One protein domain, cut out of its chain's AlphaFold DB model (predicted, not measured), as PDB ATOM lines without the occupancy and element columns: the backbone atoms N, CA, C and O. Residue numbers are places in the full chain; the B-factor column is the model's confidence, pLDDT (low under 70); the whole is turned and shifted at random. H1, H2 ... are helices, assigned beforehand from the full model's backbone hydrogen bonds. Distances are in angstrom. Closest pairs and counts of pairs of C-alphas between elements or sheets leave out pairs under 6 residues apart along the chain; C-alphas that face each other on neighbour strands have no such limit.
ATOM      1  N   GLY A   8     -21.710  13.082  37.501       96.31
ATOM      2  CA  GLY A   8     -21.925  13.826  38.746       96.31
ATOM      3  C   GLY A   8     -22.147  15.324  38.518       96.31
ATOM      4  O   GLY A   8     -23.019  15.931  39.141       96.31
ATOM      5  N   GLU A   9     -21.407  15.924  37.589       96.25
ATOM      6  CA  GLU A   9     -21.596  17.322  37.183       96.25
ATOM      7  C   GLU A   9     -22.937  17.518  36.466       96.25
ATOM      8  O   GLU A   9     -23.650  18.487  36.738       96.25
ATOM      9  N   VAL A  10     -23.327  16.574  35.606       96.81
ATOM     10  CA  VAL A  10     -24.642  16.581  34.951       96.81
ATOM     11  C   VAL A  10     -25.768  16.440  35.976       96.81
ATOM     12  O   VAL A  10     -26.753  17.176  35.906       96.81
ATOM     13  N   ASN A  11     -25.618  15.563  36.971       97.06
ATOM     14  CA  ASN A  11     -26.588  15.411  38.054       97.06
ATOM     15  C   ASN A  11     -26.764  16.717  38.851       97.06
ATOM     16  O   ASN A  11     -27.892  17.107  39.154       97.06
ATOM     17  N   ALA A  12     -25.674  17.445  39.116       96.38
ATOM     18  CA  ALA A  12     -25.737  18.746  39.779       96.38
ATOM     19  C   ALA A  12     -26.515  19.787  38.949       96.38
ATOM     20  O   ALA A  12     -27.371  20.498  39.486       96.38
ATOM     21  N   VAL A  13     -26.273  19.850  37.634       95.31
ATOM     22  CA  VAL A  13     -27.030  20.718  36.712       95.31
ATOM     23  C   VAL A  13     -28.511  20.337  36.702       95.31
ATOM     24  O   VAL A  13     -29.377  21.207  36.814       95.31
ATOM     25  N   LEU A  14     -28.813  19.042  36.618       95.19
ATOM     26  CA  LEU A  14     -30.173  18.516  36.638       95.19
ATOM     27  C   LEU A  14     -30.895  18.884  37.942       95.19
ATOM     28  O   LEU A  14     -32.043  19.331  37.905       95.19
ATOM     29  N   GLY A  15     -30.215  18.788  39.085       95.94
ATOM     30  CA  GLY A  15     -30.723  19.244  40.379       95.94
ATOM     31  C   GLY A  15     -31.097  20.727  40.369       95.94
ATOM     32  O   GLY A  15     -32.213  21.079  40.745       95.94
ATOM     33  N   LEU A  16     -30.208  21.586  39.867       95.69
ATOM     34  CA  LEU A  16     -30.447  23.029  39.789       95.69
ATOM     35  C   LEU A  16     -31.643  23.378  38.891       95.69
ATOM     36  O   LEU A  16     -32.509  24.163  39.285       95.69
ATOM     37  N   VAL A  17     -31.701  22.803  37.687       93.69
ATOM     38  CA  VAL A  17     -32.754  23.101  36.704       93.69
ATOM     39  C   VAL A  17     -34.114  22.618  37.199       93.69
ATOM     40  O   VAL A  17     -35.088  23.367  37.134       93.69
ATOM     41  N   THR A  18     -34.186  21.400  37.739       94.44
ATOM     42  CA  THR A  18     -35.442  20.838  38.262       94.44
ATOM     43  C   THR A  18     -35.943  21.599  39.485       94.44
ATOM     44  O   THR A  18     -37.130  21.901  39.553       94.44
ATOM     45  N   SER A  19     -35.058  21.992  40.408       93.62
ATOM     46  CA  SER A  19     -35.428  22.861  41.530       93.62
ATOM     47  C   SER A  19     -35.984  24.194  41.040       93.62
ATOM     48  O   SER A  19     -37.075  24.588  41.441       93.62
ATOM     49  N   ARG A  20     -35.306  24.851  40.089       92.44
ATOM     50  CA  ARG A  20     -35.802  26.113  39.532       92.44
ATOM     51  C   ARG A  20     -37.154  25.950  38.839       92.44
ATOM     52  O   ARG A  20     -37.993  26.839  38.950       92.44
ATOM     53  N   MET A  21     -37.369  24.850  38.122       90.81
ATOM     54  CA  MET A  21     -38.642  24.544  37.468       90.81
ATOM     55  C   MET A  21     -39.775  24.387  38.489       90.81
ATOM     56  O   MET A  21     -40.816  25.015  38.324       90.81
ATOM     57  N   LEU A  22     -39.546  23.616  39.556       91.62
ATOM     58  CA  LEU A  22     -40.512  23.412  40.641       91.62
ATOM     59  C   LEU A  22     -40.842  24.716  41.384       91.62
ATOM     60  O   LEU A  22     -41.986  24.913  41.771       91.62
ATOM     61  N   ASP A  23     -39.864  25.611  41.544       89.81
ATOM     62  CA  ASP A  23     -40.058  26.896  42.227       89.81
ATOM     63  C   ASP A  23     -40.732  27.963  41.350       89.81
ATOM     64  O   ASP A  23     -41.270  28.943  41.861       89.81
ATOM     65  N   SER A  24     -40.629  27.846  40.022       84.69
ATOM     66  CA  SER A  24     -41.040  28.910  39.088       84.69
ATOM     67  C   SER A  24     -42.365  28.652  38.381       84.69
ATOM     68  O   SER A  24     -42.922  29.585  37.800       84.69
ATOM     69  N   ILE A  25     -42.865  27.417  38.415       86.69
ATOM     70  CA  ILE A  25     -44.084  27.000  37.725       86.69
ATOM     71  C   ILE A  25     -45.054  26.419  38.753       86.69
ATOM     72  O   ILE A  25     -44.693  25.519  39.507       86.69
ATOM     73  N   GLU A  26     -46.307  26.879  38.742       87.06
ATOM     74  CA  GLU A  26     -47.394  26.228  39.483       87.06
ATOM     75  C   GLU A  26     -47.754  24.898  38.809       87.06
ATOM     76  O   GLU A  26     -48.645  24.805  37.965       87.06
ATOM     77  N   LEU A  27     -47.006  23.856  39.156       88.69
ATOM     78  CA  LEU A  27     -47.328  22.481  38.800       88.69
ATOM     79  C   LEU A  27     -48.312  21.902  39.819       88.69
ATOM     80  O   LEU A  27     -48.195  22.161  41.021       88.69
ATOM     81  N   SER A  28     -49.233  21.061  39.338       94.12
ATOM     82  CA  SER A  28     -50.047  20.208  40.209       94.12
ATOM     83  C   SER A  28     -49.154  19.324  41.083       94.12
ATOM     84  O   SER A  28     -48.006  19.052  40.728       94.12
ATOM     85  N   GLU A  29     -49.680  18.830  42.202       93.06
ATOM     86  CA  GLU A  29     -48.940  17.911  43.081       93.06
ATOM     87  C   GLU A  29     -48.417  16.685  42.316       93.06
ATOM     88  O   GLU A  29     -47.245  16.333  42.442       93.06
ATOM     89  N   GLU A  30     -49.248  16.111  41.440       95.69
ATOM     90  CA  GLU A  30     -48.867  15.012  40.545       95.69
ATOM     91  C   GLU A  30     -47.712  15.401  39.608       95.69
ATOM     92  O   GLU A  30     -46.756  14.644  39.447       95.69
ATOM     93  N   GLY A  31     -47.755  16.603  39.025       94.69
ATOM     94  CA  GLY A  31     -46.691  17.098  38.153       94.69
ATOM     95  C   GLY A  31     -45.378  17.330  38.901       94.69
ATOM     96  O   GLY A  31     -44.306  17.005  38.388       94.69
ATOM     97  N   GLN A  32     -45.444  17.850  40.127       94.56
ATOM     98  CA  GLN A  32     -44.260  18.007  40.969       94.56
ATOM     99  C   GLN A  32     -43.650  16.653  41.333       94.56
ATOM    100  O   GLN A  32     -42.430  16.497  41.279       94.56
ATOM    101  N   GLU A  33     -44.485  15.673  41.676       95.56
ATOM    102  CA  GLU A  33     -44.031  14.327  42.017       95.56
ATOM    103  C   GLU A  33     -43.406  13.619  40.815       95.56
ATOM    104  O   GLU A  33     -42.330  13.038  40.936       95.56
ATOM    105  N   ALA A  34     -43.994  13.756  39.625       96.25
ATOM    106  CA  ALA A  34     -43.420  13.218  38.396       96.25
ATOM    107  C   ALA A  34     -42.004  13.764  38.128       96.25
ATOM    108  O   ALA A  34     -41.103  12.999  37.783       96.25
ATOM    109  N   VAL A  35     -41.774  15.065  38.340       95.12
ATOM    110  CA  VAL A  35     -40.439  15.678  38.197       95.12
ATOM    111  C   VAL A  35     -39.464  15.150  39.253       95.12
ATOM    112  O   VAL A  35     -38.304  14.869  38.935       95.12
ATOM    113  N   ARG A  36     -39.907  14.992  40.507       94.44
ATOM    114  CA  ARG A  36     -39.071  14.453  41.594       94.44
ATOM    115  C   ARG A  36     -38.679  12.999  41.340       94.44
ATOM    116  O   ARG A  36     -37.506  12.667  41.521       94.44
ATOM    117  N   THR A  37     -39.612  12.173  40.879       96.00
ATOM    118  CA  THR A  37     -39.367  10.772  40.510       96.00
ATOM    119  C   THR A  37     -38.412  10.690  39.329       96.00
ATOM    120  O   THR A  37     -37.350  10.091  39.454       96.00
ATOM    121  N   TRP A  38     -38.689  11.418  38.243       96.12
ATOM    122  CA  TRP A  38     -37.819  11.458  37.063       96.12
ATOM    123  C   TRP A  38     -36.371  11.856  37.393       96.12
ATOM    124  O   TRP A  38     -35.424  11.330  36.797       96.12
ATOM    125  N   ARG A  39     -36.187  12.781  38.346       95.06
ATOM    126  CA  ARG A  39     -34.867  13.154  38.868       95.06
ATOM    127  C   ARG A  39     -34.234  12.038  39.694       95.06
ATOM    128  O   ARG A  39     -33.035  11.819  39.573       95.06
ATOM    129  N   SER A  40     -35.012  11.385  40.551       94.88
ATOM    130  CA  SER A  40     -34.528  10.317  41.434       94.88
ATOM    131  C   SER A  40     -34.066   9.090  40.647       94.88
ATOM    132  O   SER A  40     -33.027   8.529  40.978       94.88
ATOM    133  N   ASP A  41     -34.755   8.756  39.553       96.75
ATOM    134  CA  ASP A  41     -34.357   7.692  38.619       96.75
ATOM    135  C   ASP A  41     -32.981   7.964  37.974       96.75
ATOM    136  O   ASP A  41     -32.276   7.051  37.560       96.75
ATOM    137  N   ARG A  42     -32.563   9.236  37.921       96.94
ATOM    138  CA  ARG A  42     -31.257   9.696  37.411       96.94
ATOM    139  C   ARG A  42     -30.305  10.066  38.545       96.94
ATOM    140  O   ARG A  42     -29.584  11.066  38.471       96.94
ATOM    141  N   GLY A  43     -30.358   9.303  39.633       94.75
ATOM    142  CA  GLY A  43     -29.461   9.451  40.770       94.75
ATOM    143  C   GLY A  43     -28.003   9.101  40.430       94.75
ATOM    144  O   GLY A  43     -27.727   8.471  39.412       94.75
ATOM    145  N   PRO A  44     -27.035   9.496  41.273       94.38
ATOM    146  CA  PRO A  44     -25.637   9.121  41.081       94.38
ATOM    147  C   PRO A  44     -25.447   7.600  40.982       94.38
ATOM    148  O   PRO A  44     -25.890   6.864  41.863       94.38
ATOM    149  N   GLY A  45     -24.743   7.152  39.939       93.25
ATOM    150  CA  GLY A  45     -24.426   5.738  39.712       93.25
ATOM    151  C   GLY A  45     -25.530   4.917  39.041       93.25
ATOM    152  O   GLY A  45     -25.409   3.695  39.023       93.25
ATOM    153  N   THR A  46     -26.590   5.548  38.523       97.06
ATOM    154  CA  THR A  46     -27.592   4.864  37.691       97.06
ATOM    155  C   THR A  46     -27.206   4.899  36.214       97.06
ATOM    156  O   THR A  46     -26.629   5.884  35.745       97.06
ATOM    157  N   ASP A  47     -27.562   3.849  35.472       97.12
ATOM    158  CA  ASP A  47     -27.351   3.790  34.018       97.12
ATOM    159  C   ASP A  47     -28.121   4.922  33.315       97.12
ATOM    160  O   ASP A  47     -27.638   5.539  32.369       97.12
ATOM    161  N   GLU A  48     -29.290   5.297  33.843       97.19
ATOM    162  CA  GLU A  48     -30.092   6.406  33.334       97.19
ATOM    163  C   GLU A  48     -29.385   7.762  33.447       97.19
ATOM    164  O   GLU A  48     -29.655   8.660  32.640       97.19
ATOM    165  N   LEU A  49     -28.529   7.950  34.458       97.62
ATOM    166  CA  LEU A  49     -27.727   9.161  34.593       97.62
ATOM    167  C   LEU A  49     -26.559   9.163  33.600       97.62
ATOM    168  O   LEU A  49     -26.294  10.215  33.020       97.62
ATOM    169  N   GLU A  50     -25.898   8.023  33.396       97.25
ATOM    170  CA  GLU A  50     -24.825   7.863  32.400       97.25
ATOM    171  C   GLU A  50     -25.354   8.167  30.988       97.25
ATOM    172  O   GLU A  50     -24.868   9.082  30.320       97.25
ATOM    173  N   ASP A  51     -26.454   7.522  30.591       97.31
ATOM    174  CA  ASP A  51     -27.115   7.746  29.299       97.31
ATOM    175  C   ASP A  51     -27.550   9.208  29.118       97.31
ATOM    176  O   ASP A  51     -27.442   9.806  28.038       97.31
ATOM    177  N   PHE A  52     -28.075   9.816  30.187       96.69
ATOM    178  CA  PHE A  52     -28.468  11.216  30.154       96.69
ATOM    179  C   PHE A  52     -27.256  12.141  30.024       96.69
ATOM    180  O   PHE A  52     -27.342  13.129  29.296       96.69
ATOM    181  N   ALA A  53     -26.145  11.842  30.700       96.75
ATOM    182  CA  ALA A  53     -24.919  12.624  30.629       96.75
ATOM    183  C   ALA A  53     -24.324  12.610  29.220       96.75
ATOM    184  O   ALA A  53     -23.975  13.674  28.701       96.75
ATOM    185  N   ASP A  54     -24.301  11.456  28.560       96.69
ATOM    186  CA  ASP A  54     -23.856  11.342  27.171       96.69
ATOM    187  C   ASP A  54     -24.717  12.195  26.237       96.69
ATOM    188  O   ASP A  54     -24.206  13.021  25.471       96.69
ATOM    189  N   ARG A  55     -26.047  12.076  26.340       96.75
ATOM    190  CA  ARG A  55     -26.959  12.891  25.526       96.75
ATOM    191  C   ARG A  55     -26.808  14.379  25.825       96.75
ATOM    192  O   ARG A  55     -26.788  15.188  24.903       96.75
ATOM    193  N   PHE A  56     -26.709  14.747  27.099       95.38
ATOM    194  CA  PHE A  56     -26.566  16.135  27.527       95.38
ATOM    195  C   PHE A  56     -25.298  16.767  26.954       95.38
ATOM    196  O   PHE A  56     -25.356  17.879  26.437       95.38
ATOM    197  N   ASN A  57     -24.172  16.058  27.004       94.62
ATOM    198  CA  ASN A  57     -22.909  16.545  26.461       94.62
ATOM    199  C   ASN A  57     -22.962  16.725  24.941       94.62
ATOM    200  O   ASN A  57     -22.488  17.747  24.448       94.62
ATOM    201  N   ASN A  58     -23.578  15.792  24.211       94.12
ATOM    202  CA  ASN A  58     -23.753  15.921  22.762       94.12
ATOM    203  C   ASN A  58     -24.545  17.190  22.405       94.12
ATOM    204  O   ASN A  58     -24.072  18.028  21.639       94.12
ATOM    205  N   GLU A  59     -25.699  17.390  23.040       94.75
ATOM    206  CA  GLU A  59     -26.546  18.570  22.813       94.75
ATOM    207  C   GLU A  59     -25.864  19.877  23.258       94.75
ATOM    208  O   GLU A  59     -25.993  20.924  22.616       94.75
ATOM    209  N   LEU A  60     -25.111  19.837  24.363       91.56
ATOM    210  CA  LEU A  60     -24.364  20.990  24.857       91.56
ATOM    211  C   LEU A  60     -23.280  21.415  23.862       91.56
ATOM    212  O   LEU A  60     -23.117  22.615  23.618       91.56
ATOM    213  N   MET A  61     -22.550  20.459  23.288       89.56
ATOM    214  CA  MET A  61     -21.537  20.750  22.277       89.56
ATOM    215  C   MET A  61     -22.155  21.360  21.024       89.56
ATOM    216  O   MET A  61     -21.709  22.429  20.601       89.56
ATOM    217  N   ASP A  62     -23.231  20.768  20.501       91.12
ATOM    218  CA  ASP A  62     -23.945  21.297  19.336       91.12
ATOM    219  C   ASP A  62     -24.414  22.741  19.572       91.12
ATOM    220  O   ASP A  62     -24.254  23.627  18.721       91.12
ATOM    221  N   PHE A  63     -24.925  23.032  20.771       89.62
ATOM    222  CA  PHE A  63     -25.317  24.384  21.151       89.62
ATOM    223  C   PHE A  63     -24.126  25.356  21.217       89.62
ATOM    224  O   PHE A  63     -24.220  26.495  20.730       89.62
ATOM    225  N   ILE A  64     -23.008  24.943  21.821       88.50
ATOM    226  CA  ILE A  64     -21.789  25.759  21.916       88.50
ATOM    227  C   ILE A  64     -21.256  26.066  20.517       88.50
ATOM    228  O   ILE A  64     -20.952  27.234  20.233       88.50
ATOM    229  N   ASP A  65     -21.199  25.079  19.633       87.38
ATOM    230  CA  ASP A  65     -20.717  25.235  18.264       87.38
ATOM    231  C   ASP A  65     -21.621  26.161  17.456       87.38
ATOM    232  O   ASP A  65     -21.141  27.113  16.830       87.38
ATOM    233  N   GLU A  66     -22.939  26.002  17.560       88.00
ATOM    234  CA  GLU A  66     -23.891  26.902  16.916       88.00
ATOM    235  C   GLU A  66     -23.759  28.344  17.428       88.00
ATOM    236  O   GLU A  66     -23.817  29.315  16.663       88.00
ATOM    237  N   SER A  67     -23.574  28.524  18.737       84.62
ATOM    238  CA  SER A  67     -23.368  29.847  19.330       84.62
ATOM    239  C   SER A  67     -22.061  30.488  18.847       84.62
ATOM    240  O   SER A  67     -22.029  31.682  18.522       84.62
ATOM    241  N   THR A  68     -21.001  29.689  18.723       84.00
ATOM    242  CA  THR A  68     -19.677  30.107  18.253       84.00
ATOM    243  C   THR A  68     -19.724  30.485  16.775       84.00
ATOM    244  O   THR A  68     -19.229  31.550  16.388       84.00
ATOM    245  N   ARG A  69     -20.408  29.684  15.954       81.62
ATOM    246  CA  ARG A  69     -20.659  29.950  14.533       81.62
ATOM    247  C   ARG A  69     -21.384  31.278  14.339       81.62
ATOM    248  O   ARG A  69     -20.913  32.131  13.586       81.62
ATOM    249  N   ARG A  70     -22.474  31.513  15.078       83.12
ATOM    250  CA  ARG A  70     -23.234  32.777  15.019       83.12
ATOM    251  C   ARG A  70     -22.395  33.988  15.423       83.12
ATOM    252  O   ARG A  70     -22.493  35.030  14.773       83.12
ATOM    253  N   ARG A  71     -21.566  33.876  16.466       81.94
ATOM    254  CA  ARG A  71     -20.656  34.958  16.891       81.94
ATOM    255  C   ARG A  71     -19.621  35.278  15.815       81.94
ATOM    256  O   ARG A  71     -19.452  36.446  15.479       81.94
ATOM    257  N   THR A  72     -19.008  34.254  15.229       78.50
ATOM    258  CA  THR A  72     -18.009  34.407  14.160       78.50
ATOM    259  C   THR A  72     -18.616  35.058  12.917       78.50
ATOM    260  O   THR A  72     -18.051  36.004  12.376       78.50
ATOM    261  N   MET A  73     -19.816  34.632  12.507       73.31
ATOM    262  CA  MET A  73     -20.539  35.252  11.389       73.31
ATOM    263  C   MET A  73     -20.865  36.725  11.646       73.31
ATOM    264  O   MET A  73     -20.720  37.551  10.746       73.31
ATOM    265  N   ARG A  74     -21.288  37.079  12.868       76.50
ATOM    266  CA  ARG A  74     -21.541  38.479  13.239       76.50
ATOM    267  C   ARG A  74     -20.258  39.303  13.197       76.50
ATOM    268  O   ARG A  74     -20.268  40.361  12.583       76.50
ATOM    269  N   ALA A  75     -19.167  38.811  13.781       75.19
ATOM    270  CA  ALA A  75     -17.874  39.495  13.756       75.19
ATOM    271  C   ALA A  75     -17.372  39.732  12.320       75.19
ATOM    272  O   ALA A  75     -17.027  40.857  11.968       75.19
ATOM    273  N   GLY A  76     -17.438  38.710  11.458       71.38
ATOM    274  CA  GLY A  76     -17.062  38.842  10.048       71.38
ATOM    275  C   GLY A  76     -17.982  39.773   9.247       71.38
ATOM    276  O   GLY A  76     -17.535  40.416   8.300       71.38
ATOM    277  N   ARG A  77     -19.266  39.889   9.621       69.56
ATOM    278  CA  ARG A  77     -20.177  40.887   9.037       69.56
ATOM    279  C   ARG A  77     -19.756  42.307   9.416       69.56
ATOM    280  O   ARG A  77     -19.678  43.141   8.520       69.56
ATOM    281  N   PHE A  78     -19.458  42.555  10.693       59.31
ATOM    282  CA  PHE A  78     -18.973  43.860  11.152       59.31
ATOM    283  C   PHE A  78     -17.682  44.261  10.432       59.31
ATOM    284  O   PHE A  78     -17.605  45.364   9.906       59.31
ATOM    285  N   GLU A  79     -16.710  43.354  10.308       65.81
ATOM    286  CA  GLU A  79     -15.448  43.638   9.612       65.81
ATOM    287  C   GLU A  79     -15.657  44.018   8.135       65.81
ATOM    288  O   GLU A  79     -15.063  44.979   7.646       65.81
ATOM    289  N   ARG A  80     -16.550  43.312   7.427       64.19
ATOM    290  CA  ARG A  80     -16.894  43.625   6.028       64.19
ATOM    291  C   ARG A  80     -17.596  44.972   5.876       64.19
ATOM    292  O   ARG A  80     -17.353  45.668   4.894       64.19
ATOM    293  N   GLU A  81     -18.473  45.323   6.809       62.31
ATOM    294  CA  GLU A  81     -19.210  46.590   6.808       62.31
ATOM    295  C   GLU A  81     -18.262  47.766   7.070       62.31
ATOM    296  O   GLU A  81     -18.205  48.692   6.264       62.31
ATOM    297  N   THR A  82     -17.391  47.658   8.078       63.22
ATOM    298  CA  THR A  82     -16.360  48.668   8.365       63.22
ATOM    299  C   THR A  82     -15.345  48.806   7.225       63.22
ATOM    300  O   THR A  82     -14.923  49.914   6.899       63.22
ATOM    301  N   ALA A  83     -14.948  47.704   6.579       60.31
ATOM    302  CA  ALA A  83     -14.071  47.760   5.409       60.31
ATOM    303  C   ALA A  83     -14.745  48.461   4.216       60.31
ATOM    304  O   ALA A  83     -14.090  49.217   3.502       60.31
ATOM    305  N   ARG A  84     -16.050  48.257   4.017       63.50
ATOM    306  CA  ARG A  84     -16.818  48.920   2.958       63.50
ATOM    307  C   ARG A  84     -16.987  50.420   3.204       63.50
ATOM    308  O   ARG A  84     -16.889  51.178   2.255       63.50
ATOM    309  N   GLU A  85     -17.201  50.849   4.444       66.19
ATOM    310  CA  GLU A  85     -17.286  52.278   4.798       66.19
ATOM    311  C   GLU A  85     -15.932  52.995   4.708       66.19
ATOM    312  O   GLU A  85     -15.870  54.181   4.401       66.19
ATOM    313  N   ARG A  86     -14.834  52.283   4.984       54.25
ATOM    314  CA  ARG A  86     -13.484  52.862   5.030       54.25
ATOM    315  C   ARG A  86     -12.806  52.964   3.660       54.25
ATOM    316  O   ARG A  86     -11.898  53.776   3.506       54.25
ATOM    317  N   TRP A  87     -13.209  52.130   2.704       67.38
ATOM    318  CA  TRP A  87     -12.564  52.010   1.390       67.38
ATOM    319  C   TRP A  87     -13.542  52.084   0.203       67.38
ATOM    320  O   TRP A  87     -13.132  51.804  -0.924       67.38
ATOM    321  N   GLY A  88     -14.818  52.393   0.452       59.00
ATOM    322  CA  GLY A  88     -15.864  52.547  -0.566       59.00
ATOM    323  C   GLY A  88     -16.341  53.978  -0.748       59.00
ATOM    324  O   GLY A  88     -15.626  54.912  -0.324       59.00
TER     325      GLY A  88
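Overview. This is residues 8 to 88 of the 88 residues of an uncharacterized protein of Chloroflexi bacterium (UniProt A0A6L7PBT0). A very long helix, H3, reaches out from a short helical hairpin, H1 and H2, so that the model looks like a large L. The first turns of H3 cross the open end of the hairpin, near the beginning of H1, and residues 58 to 88 stick out as a free arm that makes most of the length. The printed part has 81 residues, with three named helices in the order H1, H2, H3 and no named strand; its class is all helix. The whole is extended, with a radius of gyration of the C-alphas of 20.8 A and spans of 64 by 30 by 14 A.

Arrangement. H3, residues 47 to 87, and H1, residues 8 to 24, only just touch, with 3 pairs of C-alphas within 8 A. H3 touches H1 with residues 49 to 56 alone, and H1 touches H3 with residues 10 to 11 alone; the closest C-alphas of the two are those of Val 10 and Ala 53, 5.9 A apart. Their lines are about perpendicular, at 80 degrees. H2, residues 29 to 40, touches H1, and the two form a helical hairpin. They run opposite ways at a shallow tilt of 8 degrees, and their closest C-alphas, those of Leu 22 and Gln 32, are 6.6 A apart. H2 and H3 are apart. In H1, H2 and H3 every O i to N i+4 pair is within hydrogen-bond range.

Along the chain. H3 measures 60.1 A from C-alpha 47 at (-27.351, 3.790, 34.018) to C-alpha 87 at (-12.564, 52.010, 1.390). H1 measures 24.4 A and begins at C-alpha 8, at (-21.925, 13.826, 38.746). H2 measures 16.4 A.

Size, cuts and confidence. The C-alphas of Glu 29 and Trp 87, the two farthest apart, are 65.0 A apart. The body without residues 58 to 88 spans 30 by 16 by 15 A. The printed part has no cut; the link from H1 to H2 is tight and that from H2 to H3 is short. The mean pLDDT of the printed part is 87.5, and residues 77 to 88 are under 70.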